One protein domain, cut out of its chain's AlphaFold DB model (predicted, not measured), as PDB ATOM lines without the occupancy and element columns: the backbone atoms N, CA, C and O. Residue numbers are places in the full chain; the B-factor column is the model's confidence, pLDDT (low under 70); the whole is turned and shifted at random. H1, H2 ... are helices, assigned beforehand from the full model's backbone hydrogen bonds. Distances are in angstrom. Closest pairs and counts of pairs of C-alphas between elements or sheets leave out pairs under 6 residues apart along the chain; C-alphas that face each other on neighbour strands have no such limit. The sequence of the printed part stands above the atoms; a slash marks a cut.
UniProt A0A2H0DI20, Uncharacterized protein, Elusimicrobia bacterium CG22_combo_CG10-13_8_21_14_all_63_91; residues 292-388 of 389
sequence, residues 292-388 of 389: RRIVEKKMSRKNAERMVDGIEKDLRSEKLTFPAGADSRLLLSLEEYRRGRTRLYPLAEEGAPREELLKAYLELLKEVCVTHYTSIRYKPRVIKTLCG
ATOM      1  N   ARG A 292     175.588 149.178 132.385       82.50
ATOM      2  CA  ARG A 292     175.620 148.049 133.325       82.50
ATOM      3  C   ARG A 292     176.833 148.131 134.251       82.50
ATOM      4  O   ARG A 292     176.657 148.122 135.465       82.50
ATOM      5  N   ARG A 293     178.031 148.342 133.697       80.06
ATOM      6  CA  ARG A 293     179.279 148.489 134.469       80.06
ATOM      7  C   ARG A 293     179.257 149.686 135.419       80.06
ATOM      8  O   ARG A 293     179.725 149.586 136.551       80.06
ATOM      9  N   ILE A 294     178.691 150.819 134.993       82.00
ATOM     10  CA  ILE A 294     178.523 151.997 135.863       82.00
ATOM     11  C   ILE A 294     177.600 151.669 137.044       82.00
ATOM     12  O   ILE A 294     177.897 152.044 138.180       82.00
ATOM     13  N   VAL A 295     176.491 150.964 136.796       83.38
ATOM     14  CA  VAL A 295     175.550 150.550 137.845       83.38
ATOM     15  C   VAL A 295     176.196 149.545 138.799       83.38
ATOM     16  O   VAL A 295     176.100 149.737 140.010       83.38
ATOM     17  N   GLU A 296     176.899 148.535 138.286       83.81
ATOM     18  CA  GLU A 296     177.648 147.558 139.090       83.81
ATOM     19  C   GLU A 296     178.675 148.254 139.994       83.81
ATOM     20  O   GLU A 296     178.683 148.028 141.204       83.81
ATOM     21  N   LYS A 297     179.467 149.191 139.451       83.25
ATOM     22  CA  LYS A 297     180.442 149.966 140.233       83.25
ATOM     23  C   LYS A 297     179.775 150.842 141.297       83.25
ATOM     24  O   LYS A 297     180.239 150.898 142.433       83.25
ATOM     25  N   LYS A 298     178.656 151.500 140.969       85.06
ATOM     26  CA  LYS A 298     177.890 152.314 141.929       85.06
ATOM     27  C   LYS A 298     177.303 151.461 143.060       85.06
ATOM     28  O   LYS A 298     177.290 151.897 144.209       85.06
ATOM     29  N   MET A 299     176.815 150.263 142.741       84.81
ATOM     30  CA  MET A 299     176.285 149.323 143.728       84.81
ATOM     31  C   MET A 299     177.389 148.740 144.612       84.81
ATOM     32  O   MET A 299     177.199 148.685 145.826       84.81
ATOM     33  N   SER A 300     178.542 148.384 144.035       84.62
ATOM     34  CA  SER A 300     179.723 147.942 144.787       84.62
ATOM     35  C   SER A 300     180.157 149.001 145.802       84.62
ATOM     36  O   SER A 300     180.199 148.724 147.000       84.62
ATOM     37  N   ARG A 301     180.304 150.258 145.363       85.12
ATOM     38  CA  ARG A 301     180.649 151.379 146.244       85.12
ATOM     39  C   ARG A 301     179.656 151.579 147.388       85.12
ATOM     40  O   ARG A 301     180.053 151.762 148.531       85.12
ATOM     41  N   LYS A 302     178.353 151.493 147.107       87.81
ATOM     42  CA  LYS A 302     177.309 151.618 148.137       87.81
ATOM     43  C   LYS A 302     177.358 150.474 149.158       87.81
ATOM     44  O   LYS A 302     177.031 150.676 150.326       87.81
ATOM     45  N   ASN A 303     177.730 149.268 148.731       86.31
ATOM     46  CA  ASN A 303     177.923 148.136 149.636       86.31
ATOM     47  C   ASN A 303     179.192 148.309 150.480       86.31
ATOM     48  O   ASN A 303     179.127 148.111 151.691       86.31
ATOM     49  N   ALA A 304     180.292 148.755 149.873       85.69
ATOM     50  CA  ALA A 304     181.527 149.099 150.569       85.69
ATOM     51  C   ALA A 304     181.298 150.172 151.649       85.69
ATOM     52  O   ALA A 304     181.693 149.986 152.800       85.69
ATOM     53  N   GLU A 305     180.573 151.245 151.314       87.62
ATOM     54  CA  GLU A 305     180.156 152.285 152.265       87.62
ATOM     55  C   GLU A 305     179.389 151.671 153.447       87.62
ATOM     56  O   GLU A 305     179.770 151.872 154.595       87.62
ATOM     57  N   ARG A 306     178.388 150.816 153.195       88.81
ATOM     58  CA  ARG A 306     177.631 150.135 154.264       88.81
ATOM     59  C   ARG A 306     178.494 149.259 155.173       88.81
ATOM     60  O   ARG A 306     178.203 149.170 156.365       88.81
ATOM     61  N   MET A 307     179.512 148.585 154.637       84.50
ATOM     62  CA  MET A 307     180.414 147.747 155.437       84.50
ATOM     63  C   MET A 307     181.261 148.600 156.384       84.50
ATOM     64  O   MET A 307     181.358 148.285 157.572       84.50
ATOM     65  N   VAL A 308     181.810 149.708 155.882       86.50
ATOM     66  CA  VAL A 308     182.584 150.668 156.682       86.50
ATOM     67  C   VAL A 308     181.695 151.365 157.721       86.50
ATOM     68  O   VAL A 308     182.076 151.458 158.888       86.50
ATOM     69  N   ASP A 309     180.477 151.767 157.347       89.12
ATOM     70  CA  ASP A 309     179.478 152.352 158.254       89.12
ATOM     71  C   ASP A 309     179.090 151.389 159.384       89.12
ATOM     72  O   ASP A 309     178.858 151.809 160.519       89.12
ATOM     73  N   GLY A 310     179.021 150.088 159.086       87.50
ATOM     74  CA  GLY A 310     178.762 149.047 160.077       87.50
ATOM     75  C   GLY A 310     179.839 149.006 161.161       87.50
ATOM     76  O   GLY A 310     179.510 149.014 162.347       87.50
ATOM     77  N   ILE A 311     181.115 149.043 160.763       85.31
ATOM     78  CA  ILE A 311     182.259 149.080 161.690       85.31
ATOM     79  C   ILE A 311     182.225 150.361 162.538       85.31
ATOM     80  O   ILE A 311     182.409 150.311 163.754       85.31
ATOM     81  N   GLU A 312     181.928 151.508 161.922       86.12
ATOM     82  CA  GLU A 312     181.784 152.777 162.642       86.12
ATOM     83  C   GLU A 312     180.649 152.730 163.675       86.12
ATOM     84  O   GLU A 312     180.804 153.195 164.808       86.12
ATOM     85  N   LYS A 313     179.498 152.162 163.307       88.00
ATOM     86  CA  LYS A 313     178.353 152.015 164.210       88.00
ATOM     87  C   LYS A 313     178.689 151.116 165.399       88.00
ATOM     88  O   LYS A 313     178.283 151.420 166.524       88.00
ATOM     89  N   ASP A 314     179.441 150.044 165.171       85.12
ATOM     90  CA  ASP A 314     179.900 149.152 166.234       85.12
ATOM     91  C   ASP A 314     180.855 149.870 167.208       85.12
ATOM     92  O   ASP A 314     180.718 149.704 168.418       85.12
ATOM     93  N   LEU A 315     181.739 150.747 166.712       82.38
ATOM     94  CA  LEU A 315     182.585 151.612 167.549       82.38
ATOM     95  C   LEU A 315     181.765 152.632 168.357       82.38
ATOM     96  O   LEU A 315     181.952 152.768 169.563       82.38
ATOM     97  N   ARG A 316     180.809 153.331 167.727       82.94
ATOM     98  CA  ARG A 316     179.957 154.324 168.416       82.94
ATOM     99  C   ARG A 316     179.114 153.706 169.533       82.94
ATOM    100  O   ARG A 316     178.874 154.364 170.547       82.94
ATOM    101  N   SER A 317     178.660 152.470 169.319       84.69
ATOM    102  CA  SER A 317     177.864 151.690 170.273       84.69
ATOM    103  C   SER A 317     178.699 150.908 171.290       84.69
ATOM    104  O   SER A 317     178.128 150.113 172.028       84.69
ATOM    105  N   GLU A 318     180.022 151.123 171.330       75.88
ATOM    106  CA  GLU A 318     180.955 150.488 172.276       75.88
ATOM    107  C   GLU A 318     181.003 148.951 172.174       75.88
ATOM    108  O   GLU A 318     181.547 148.273 173.042       75.88
ATOM    109  N   LYS A 319     180.492 148.377 171.076       78.88
ATOM    110  CA  LYS A 319     180.630 146.942 170.769       78.88
ATOM    111  C   LYS A 319     182.054 146.575 170.357       78.88
ATOM    112  O   LYS A 319     182.456 145.422 170.484       78.88
ATOM    113  N   LEU A 320     182.790 147.550 169.833       77.38
ATOM    114  CA  LEU A 320     184.213 147.485 169.526       77.38
ATOM    115  C   LEU A 320     184.900 148.634 170.260       77.38
ATOM    116  O   LEU A 320     184.445 149.774 170.185       77.38
ATOM    117  N   THR A 321     185.992 148.343 170.959       75.44
ATOM    118  CA  THR A 321     186.785 149.350 171.669       75.44
ATOM    119  C   THR A 321     188.068 149.650 170.910       75.44
ATOM    120  O   THR A 321     188.700 148.769 170.324       75.44
ATOM    121  N   PHE A 322     188.464 150.923 170.910       79.31
ATOM    122  CA  PHE A 322     189.768 151.311 170.393       79.31
ATOM    123  C   PHE A 322     190.858 150.788 171.348       79.31
ATOM    124  O   PHE A 322     190.819 151.110 172.539       79.31
ATOM    125  N   PRO A 323     191.834 149.998 170.868       72.50
ATOM    126  CA  PRO A 323     192.731 149.234 171.738       72.50
ATOM    127  C   PRO A 323     193.699 150.072 172.592       72.50
ATOM    128  O   PRO A 323     194.347 149.512 173.467       72.50
ATOM    129  N   ALA A 324     193.805 151.389 172.376       76.81
ATOM    130  CA  ALA A 324     194.750 152.260 173.086       76.81
ATOM    131  C   ALA A 324     194.098 153.304 174.018       76.81
ATOM    132  O   ALA A 324     194.762 154.215 174.502       76.81
ATOM    133  N   GLY A 325     192.799 153.181 174.307       70.31
ATOM    134  CA  GLY A 325     192.141 153.977 175.353       70.31
ATOM    135  C   GLY A 325     191.822 155.435 174.999       70.31
ATOM    136  O   GLY A 325     191.149 156.101 175.784       70.31
ATOM    137  N   ALA A 326     192.233 155.942 173.831       79.12
ATOM    138  CA  ALA A 326     191.694 157.196 173.305       79.12
ATOM    139  C   ALA A 326     190.187 157.078 173.014       79.12
ATOM    140  O   ALA A 326     189.712 156.047 172.528       79.12
ATOM    141  N   ASP A 327     189.440 158.157 173.268       81.88
ATOM    142  CA  ASP A 327     188.013 158.213 172.957       81.88
ATOM    143  C   ASP A 327     187.794 158.175 171.438       81.88
ATOM    144  O   ASP A 327     188.006 159.151 170.713       81.88
ATOM    145  N   SER A 328     187.340 157.019 170.956       76.94
ATOM    146  CA  SER A 328     187.017 156.809 169.548       76.94
ATOM    147  C   SER A 328     185.983 157.808 169.016       76.94
ATOM    148  O   SER A 328     186.078 158.199 167.856       76.94
ATOM    149  N   ARG A 329     185.038 158.294 169.837       80.69
ATOM    150  CA  ARG A 329     184.014 159.257 169.395       80.69
ATOM    151  C   ARG A 329     184.623 160.606 169.033       80.69
ATOM    152  O   ARG A 329     184.213 161.203 168.038       80.69
ATOM    153  N   LEU A 330     185.621 161.053 169.796       81.81
ATOM    154  CA  LEU A 330     186.374 162.267 169.494       81.81
ATOM    155  C   LEU A 330     187.108 162.125 168.157       81.81
ATOM    156  O   LEU A 330     186.987 162.990 167.291       81.81
ATOM    157  N   LEU A 331     187.796 161.001 167.948       83.44
ATOM    158  CA  LEU A 331     188.565 160.740 166.727       83.44
ATOM    159  C   LEU A 331     187.678 160.670 165.470       83.44
ATOM    160  O   LEU A 331     188.053 161.195 164.424       83.44
ATOM    161  N   LEU A 332     186.474 160.094 165.578       83.00
ATOM    162  CA  LEU A 332     185.492 160.019 164.483       83.00
ATOM    163  C   LEU A 332     184.939 161.392 164.052       83.00
ATOM    164  O   LEU A 332     184.365 161.522 162.968       83.00
ATOM    165  N   SER A 333     185.075 162.424 164.888       83.81
ATOM    166  CA  SER A 333     184.596 163.774 164.564       83.81
ATOM    167  C   SER A 333     185.572 164.579 163.698       83.81
ATOM    168  O   SER A 333     185.159 165.554 163.066       83.81
ATOM    169  N   LEU A 334     186.836 164.145 163.632       86.00
ATOM    170  CA  LEU A 334     187.924 164.865 162.975       86.00
ATOM    171  C   LEU A 334     187.842 164.792 161.448       86.00
ATOM    172  O   LEU A 334     187.361 163.821 160.853       86.00
ATOM    173  N   GLU A 335     188.349 165.831 160.788       82.25
ATOM    174  CA  GLU A 335     188.328 165.921 159.330       82.25
ATOM    175  C   GLU A 335     189.332 164.955 158.685       82.25
ATOM    176  O   GLU A 335     189.038 164.356 157.647       82.25
ATOM    177  N   GLU A 336     190.476 164.717 159.331       83.19
ATOM    178  CA  GLU A 336     191.467 163.719 158.921       83.19
ATOM    179  C   GLU A 336     190.862 162.316 158.867       83.19
ATOM    180  O   GLU A 336     191.106 161.578 157.913       83.19
ATOM    181  N   TYR A 337     190.002 161.973 159.830       87.25
ATOM    182  CA  TYR A 337     189.256 160.719 159.807       87.25
ATOM    183  C   TYR A 337     188.303 160.657 158.607       87.25
ATOM    184  O   TYR A 337     188.298 159.659 157.885       87.25
ATOM    185  N   ARG A 338     187.537 161.723 158.332       84.12
ATOM    186  CA  ARG A 338     186.617 161.758 157.178       84.12
ATOM    187  C   ARG A 338     187.359 161.548 155.857       84.12
ATOM    188  O   ARG A 338     186.880 160.804 155.004       84.12
ATOM    189  N   ARG A 339     188.540 162.158 155.706       83.25
ATOM    190  CA  ARG A 339     189.410 162.000 154.525       83.25
ATOM    191  C   ARG A 339     190.054 160.613 154.458       83.25
ATOM    192  O   ARG A 339     190.155 160.026 153.379       83.25
ATOM    193  N   GLY A 340     190.479 160.074 155.594       83.06
ATOM    194  CA  GLY A 340     191.077 158.748 155.686       83.06
ATOM    195  C   GLY A 340     190.081 157.622 155.410       83.06
ATOM    196  O   GLY A 340     190.397 156.683 154.687       83.06
ATOM    197  N   ARG A 341     188.838 157.759 155.880       87.44
ATOM    198  CA  ARG A 341     187.754 156.787 155.678       87.44
ATOM    199  C   ARG A 341     187.481 156.509 154.205       87.44
ATOM    200  O   ARG A 341     187.273 155.359 153.834       87.44
ATOM    201  N   THR A 342     187.545 157.529 153.348       85.31
ATOM    202  CA  THR A 342     187.397 157.359 151.893       85.31
ATOM    203  C   THR A 342     188.432 156.417 151.272       85.31
ATOM    204  O   THR A 342     188.167 155.857 150.212       85.31
ATOM    205  N   ARG A 343     189.585 156.200 151.922       85.81
ATOM    206  CA  ARG A 343     190.625 155.261 151.469       85.81
ATOM    207  C   ARG A 343     190.316 153.801 151.809       85.81
ATOM    208  O   ARG A 343     190.975 152.920 151.276       85.81
ATOM    209  N   LEU A 344     189.317 153.538 152.655       87.19
ATOM    210  CA  LEU A 344     188.893 152.182 153.020       87.19
ATOM    211  C   LEU A 344     187.884 151.592 152.023       87.19
ATOM    212  O   LEU A 344     187.700 150.378 151.983       87.19
ATOM    213  N   TYR A 345     187.235 152.428 151.208       87.00
ATOM    214  CA  TYR A 345     186.239 151.971 150.236       87.00
ATOM    215  C   TYR A 345     186.816 151.063 149.142       87.00
ATOM    216  O   TYR A 345     186.185 150.046 148.888       87.00
ATOM    217  N   PRO A 346     187.997 151.330 148.546       86.00
ATOM    218  CA  PRO A 346     188.596 150.426 147.561       86.00
ATOM    219  C   PRO A 346     188.850 149.016 148.110       86.00
ATOM    220  O   PRO A 346     188.485 148.042 147.467       86.00
ATOM    221  N   LEU A 347     189.365 148.908 149.341       84.19
ATOM    222  CA  LEU A 347     189.574 147.617 150.014       84.19
ATOM    223  C   LEU A 347     188.256 146.842 150.170       84.19
ATOM    224  O   LEU A 347     188.198 145.634 149.954       84.19
ATOM    225  N   ALA A 348     187.171 147.537 150.521       83.94
ATOM    226  CA  ALA A 348     185.854 146.921 150.645       83.94
ATOM    227  C   ALA A 348     185.216 146.593 149.278       83.94
ATOM    228  O   ALA A 348     184.529 145.580 149.159       83.94
ATOM    229  N   GLU A 349     185.454 147.407 148.243       85.38
ATOM    230  CA  GLU A 349     185.022 147.145 146.859       85.38
ATOM    231  C   GLU A 349     185.718 145.910 146.260       85.38
ATOM    232  O   GLU A 349     185.100 145.185 145.481       85.38
ATOM    233  N   GLU A 350     186.966 145.638 146.655       84.38
ATOM    234  CA  GLU A 350     187.741 144.441 146.282       84.38
ATOM    235  C   GLU A 350     187.306 143.174 147.043       84.38
ATOM    236  O   GLU A 350     187.806 142.081 146.777       84.38
ATOM    237  N   GLY A 351     186.333 143.291 147.954       81.00
ATOM    238  CA  GLY A 351     185.765 142.160 148.682       81.00
ATOM    239  C   GLY A 351     186.577 141.722 149.900       81.00
ATOM    240  O   GLY A 351     186.441 140.573 150.325       81.00
ATOM    241  N   ALA A 352     187.398 142.610 150.478       84.62
ATOM    242  CA  ALA A 352     188.152 142.299 151.688       84.62
ATOM    243  C   ALA A 352     187.221 141.810 152.823       84.62
ATOM    244  O   ALA A 352     186.156 142.400 153.063       84.62
ATOM    245  N   PRO A 353     187.598 140.745 153.554       87.25
ATOM    246  CA  PRO A 353     186.812 140.247 154.672       87.25
ATOM    247  C   PRO A 353     186.668 141.320 155.760       87.25
ATOM    248  O   PRO A 353     187.557 142.141 155.989       87.25
ATOM    249  N   ARG A 354     185.543 141.293 156.490       84.25
ATOM    250  CA  ARG A 354     185.223 142.292 157.532       84.25
ATOM    251  C   ARG A 354     186.344 142.462 158.564       84.25
ATOM    252  O   ARG A 354     186.532 143.559 159.073       84.25
ATOM    253  N   GLU A 355     187.075 141.398 158.875       87.50
ATOM    254  CA  GLU A 355     188.198 141.410 159.820       87.50
ATOM    255  C   GLU A 355     189.385 142.242 159.325       87.50
ATOM    256  O   GLU A 355     190.020 142.946 160.108       87.50
ATOM    257  N   GLU A 356     189.669 142.194 158.026       88.81
ATOM    258  CA  GLU A 356     190.728 142.982 157.400       88.81
ATOM    259  C   GLU A 356     190.330 144.455 157.314       88.81
ATOM    260  O   GLU A 356     191.105 145.330 157.703       88.81
ATOM    261  N   LEU A 357     189.075 144.727 156.939       87.25
ATOM    262  CA  LEU A 357     188.511 146.078 156.977       87.25
ATOM    263  C   LEU A 357     188.524 146.663 158.390       87.25
ATOM    264  O   LEU A 357     188.863 147.830 158.560       87.25
ATOM    265  N   LEU A 358     188.204 145.862 159.410       89.12
ATOM    266  CA  LEU A 358     188.269 146.280 160.809       89.12
ATOM    267  C   LEU A 358     189.701 146.650 161.215       89.12
ATOM    268  O   LEU A 358     189.901 147.691 161.836       89.12
ATOM    269  N   LYS A 359     190.696 145.832 160.851       90.00
ATOM    270  CA  LYS A 359     192.112 146.131 161.118       90.00
ATOM    271  C   LYS A 359     192.543 147.431 160.440       90.00
ATOM    272  O   LYS A 359     193.070 148.307 161.117       90.00
ATOM    273  N   ALA A 360     192.259 147.585 159.146       89.94
ATOM    274  CA  ALA A 360     192.583 148.796 158.393       89.94
ATOM    275  C   ALA A 360     191.884 150.040 158.969       89.94
ATOM    276  O   ALA A 360     192.482 151.110 159.069       89.94
ATOM    277  N   TYR A 361     190.634 149.895 159.412       90.50
ATOM    278  CA  TYR A 361     189.878 150.964 160.058       90.50
ATOM    279  C   TYR A 361     190.485 151.366 161.412       90.50
ATOM    280  O   TYR A 361     190.580 152.554 161.725       90.50
ATOM    281  N   LEU A 362     190.908 150.396 162.229       89.00
ATOM    282  CA  LEU A 362     191.560 150.663 163.513       89.00
ATOM    283  C   LEU A 362     192.942 151.301 163.335       89.00
ATOM    284  O   LEU A 362     193.272 152.209 164.092       89.00
ATOM    285  N   GLU A 363     193.721 150.877 162.338       89.88
ATOM    286  CA  GLU A 363     194.991 151.529 161.989       89.88
ATOM    287  C   GLU A 363     194.775 152.971 161.528       89.88
ATOM    288  O   GLU A 363     195.434 153.877 162.034       89.88
ATOM    289  N   LEU A 364     193.766 153.227 160.686       91.50
ATOM    290  CA  LEU A 364     193.386 154.593 160.328       91.50
ATOM    291  C   LEU A 364     193.074 155.437 161.577       91.50
ATOM    292  O   LEU A 364     193.525 156.577 161.692       91.50
ATOM    293  N   LEU A 365     192.305 154.897 162.529       89.56
ATOM    294  CA  LEU A 365     192.010 155.602 163.779       89.56
ATOM    295  C   LEU A 365     193.268 155.858 164.619       89.56
ATOM    296  O   LEU A 365     193.362 156.919 165.239       89.56
ATOM    297  N   LYS A 366     194.245 154.941 164.631       89.50
ATOM    298  CA  LYS A 366     195.543 155.167 165.287       89.50
ATOM    299  C   LYS A 366     196.325 156.292 164.619       89.50
ATOM    300  O   LYS A 366     196.819 157.167 165.324       89.50
ATOM    301  N   GLU A 367     196.397 156.323 163.290       88.75
ATOM    302  CA  GLU A 367     197.062 157.403 162.548       88.75
ATOM    303  C   GLU A 367     196.426 158.768 162.843       88.75
ATOM    304  O   GLU A 367     197.129 159.747 163.121       88.75
ATOM    305  N   VAL A 368     195.089 158.831 162.850       89.25
ATOM    306  CA  VAL A 368     194.335 160.043 163.201       89.25
ATOM    307  C   VAL A 368     194.596 160.444 164.655       89.25
ATOM    308  O   VAL A 368     194.833 161.619 164.923       89.25
ATOM    309  N   CYS A 369     194.625 159.484 165.584       88.88
ATOM    310  CA  CYS A 369     194.969 159.711 166.990       88.88
ATOM    311  C   CYS A 369     196.358 160.346 167.135       88.88
ATOM    312  O   CYS A 369     196.493 161.404 167.755       88.88
ATOM    313  N   VAL A 370     197.383 159.747 166.516       87.31
ATOM    314  CA  VAL A 370     198.760 160.259 166.557       87.31
ATOM    315  C   VAL A 370     198.819 161.668 165.983       87.31
ATOM    316  O   VAL A 370     199.372 162.568 166.619       87.31
ATOM    317  N   THR A 371     198.212 161.887 164.818       86.94
ATOM    318  CA  THR A 371     198.200 163.193 164.150       86.94
ATOM    319  C   THR A 371     197.524 164.257 165.018       86.94
ATOM    320  O   THR A 371     198.093 165.329 165.241       86.94
ATOM    321  N   HIS A 372     196.357 163.942 165.587       87.19
ATOM    322  CA  HIS A 372     195.602 164.847 166.447       87.19
ATOM    323  C   HIS A 372     196.399 165.251 167.693       87.19
ATOM    324  O   HIS A 372     196.621 166.439 167.925       87.19
ATOM    325  N   TYR A 373     196.908 164.293 168.470       85.81
ATOM    326  CA  TYR A 373     197.625 164.618 169.707       85.81
ATOM    327  C   TYR A 373     199.013 165.227 169.474       85.81
ATOM    328  O   TYR A 373     199.485 166.010 170.305       85.81
ATOM    329  N   THR A 374     199.648 164.940 168.334       85.56
ATOM    330  CA  THR A 374     200.887 165.622 167.927       85.56
ATOM    331  C   THR A 374     200.628 167.107 167.670       85.56
ATOM    332  O   THR A 374     201.415 167.947 168.111       85.56
ATOM    333  N   SER A 375     199.494 167.456 167.048       83.25
ATOM    334  CA  SER A 375     199.116 168.857 166.801       83.25
ATOM    335  C   SER A 375     198.921 169.671 168.093       83.25
ATOM    336  O   SER A 375     199.199 170.868 168.121       83.25
ATOM    337  N   ILE A 376     198.551 169.006 169.197       84.88
ATOM    338  CA  ILE A 376     198.331 169.603 170.528       84.88
ATOM    339  C   ILE A 376     199.632 169.639 171.370       84.88
ATOM    340  O   ILE A 376     199.645 170.119 172.500       84.88
ATOM    341  N   ARG A 377     200.776 169.196 170.819       85.56
ATOM    342  CA  ARG A 377     202.107 169.186 171.471       85.56
ATOM    343  C   ARG A 377     202.204 168.343 172.751       85.56
ATOM    344  O   ARG A 377     202.939 168.692 173.680       85.56
ATOM    345  N   TYR A 378     201.526 167.199 172.809       85.94
ATOM    346  CA  TYR A 378     201.777 166.227 173.879       85.94
ATOM    347  C   TYR A 378     203.194 165.637 173.796       85.94
ATOM    348  O   TYR A 378     203.785 165.513 172.723       85.94
ATOM    349  N   LYS A 379     203.750 165.226 174.945       89.31
ATOM    350  CA  LYS A 379     205.029 164.497 174.976       89.31
ATOM    351  C   LYS A 379     204.883 163.158 174.225       89.31
ATOM    352  O   LYS A 379     203.885 162.474 174.453       89.31
ATOM    353  N   PRO A 380     205.893 162.701 173.458       88.00
ATOM    354  CA  PRO A 380     205.814 161.455 172.684       88.00
ATOM    355  C   PRO A 380     205.403 160.221 173.500       88.00
ATOM    356  O   PRO A 380     204.628 159.395 173.030       88.00
ATOM    357  N   ARG A 381     205.854 160.124 174.761       87.56
ATOM    358  CA  ARG A 381     205.472 159.029 175.672       87.56
ATOM    359  C   ARG A 381     203.966 158.975 175.953       87.56
ATOM    360  O   ARG A 381     203.436 157.889 176.108       87.56
ATOM    361  N   VAL A 382     203.292 160.124 176.002       85.19
ATOM    362  CA  VAL A 382     201.842 160.211 176.244       85.19
ATOM    363  C   VAL A 382     201.067 159.801 174.992       85.19
ATOM    364  O   VAL A 382     200.113 159.038 175.089       85.19
ATOM    365  N   ILE A 383     201.518 160.241 173.813       85.12
ATOM    366  CA  ILE A 383     200.918 159.865 172.521       85.12
ATOM    367  C   ILE A 383     201.016 158.347 172.311       85.12
ATOM    368  O   ILE A 383     200.020 157.710 171.977       85.12
ATOM    369  N   LYS A 384     202.181 157.756 172.610       85.00
ATOM    370  CA  LYS A 384     202.405 156.302 172.601       85.00
ATOM    371  C   LYS A 384     201.390 155.549 173.461       85.00
ATOM    372  O   LYS A 384     200.828 154.553 173.015       85.00
ATOM    373  N   THR A 385     201.121 156.038 174.670       85.12
ATOM    374  CA  THR A 385     200.135 155.429 175.575       85.12
ATOM    375  C   THR A 385     198.701 155.552 175.053       85.12
ATOM    376  O   THR A 385     197.962 154.581 175.137       85.12
ATOM    377  N   LEU A 386     198.314 156.708 174.499       82.44
ATOM    378  CA  LEU A 386     196.939 156.980 174.042       82.44
ATOM    379  C   LEU A 386     196.599 156.366 172.676       82.44
ATOM    380  O   LEU A 386     195.433 156.096 172.392       82.44
ATOM    381  N   CYS A 387     197.594 156.177 171.809       85.81
ATOM    382  CA  CYS A 387     197.394 155.726 170.430       85.81
ATOM    383  C   CYS A 387     198.026 154.352 170.132       85.81
ATOM    384  O   CYS A 387     197.813 153.810 169.049       85.81
ATOM    385  N   GLY A 388     198.774 153.766 171.076       75.44
ATOM    386  CA  GLY A 388     199.294 152.396 170.987       75.44
ATOM    387  C   GLY A 388     200.527 152.216 170.093       75.44
ATOM    388  O   GLY A 388     200.700 151.126 169.550       75.44
TER     389      GLY A 388
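Overview. This is residues 292 to 388 of the 389 residues of an uncharacterized protein of Elusimicrobia bacterium CG22_combo_CG10-13_8_21_14_all_63_91 (UniProt A0A2H0DI20). Two long helices, H1 and H5, make a wide V, with the start of H5 near residues 307 to 311 of H1, and the short helices H3 and H4 sit in its opening. H2 crosses H5, H6 folds back on the far part of H5, and the first turns of H1, residues 292 to 299, touch no other helix. The printed part has 97 residues with six named helices, H1 to H6 in chain order, and no named strand; the class is all helix. It is only just compact, close to loose, with a radius of gyration of the C-alphas of 14.8 A, and spans 53 by 25 by 19 A.

Along the chain. Find C-alpha 292 at (175.620, 148.049, 133.325); from there H1, residues 292 to 316, runs 35.9 A to C-alpha 316 at (179.957, 154.324, 168.416). The other long helix is H5, residues 354 to 375, 31.4 A long, which begins at C-alpha 354 at (185.223, 142.292, 157.532). Between them look for H2, residues 328 to 333, 8.9 A; H3, residues 335 to 341, 9.9 A; and H4, residues 345 to 349, 6.0 A. H6, residues 380 to 387, 10.4 A, ends at C-alpha 387 at (197.394, 155.726, 170.430).

Arrangement. Start at H1: its residues 300 to 308 touch H4, closest at the C-alphas of Ala 304 and Ala 348, 4.8 A apart. Its residues 315 to 316 touch H2, closest at the C-alphas of Arg 316 and Arg 329, 6.5 A, at a steep tilt of 48 degrees, opposite ways. H1 and H5 only just touch, with 3 pairs of C-alphas within 8 A, the closest those of Ile 311 and Leu 358 at 6.7 A; they run the same way at a steep tilt of 64 degrees. H5 is the hub, touching four helices. H2 touches it about perpendicular, at 73 degrees, with the C-alphas of Leu 331 and Cys 369 closest at 6.5 A. H3 touches it at a shallow tilt of 21 degrees, opposite ways, with the C-alphas of Tyr 337 and Val 368 closest at 6.1 A. H5 and H6 form a helical hairpin, at a shallow tilt of 34 degrees, only just short of steep, with the C-alphas of Lys 366 and Cys 387 closest at 5.5 A. H3 and H4 meet only through their link, while H1 and H6, for instance, are apart. In H1, H2, H3, H4, H5 and H6, every O i to N i+4 pair is within hydrogen-bond range.

Size, cuts and confidence. Look for the two C-alphas farthest apart at Arg 292 and Lys 379, 53.6 A. The printed part has no cut. The link from H1 to H2, 11 residues, is long; the other four links are tight. The mean pLDDT of the printed part is 84.7, and no printed residue is under 70.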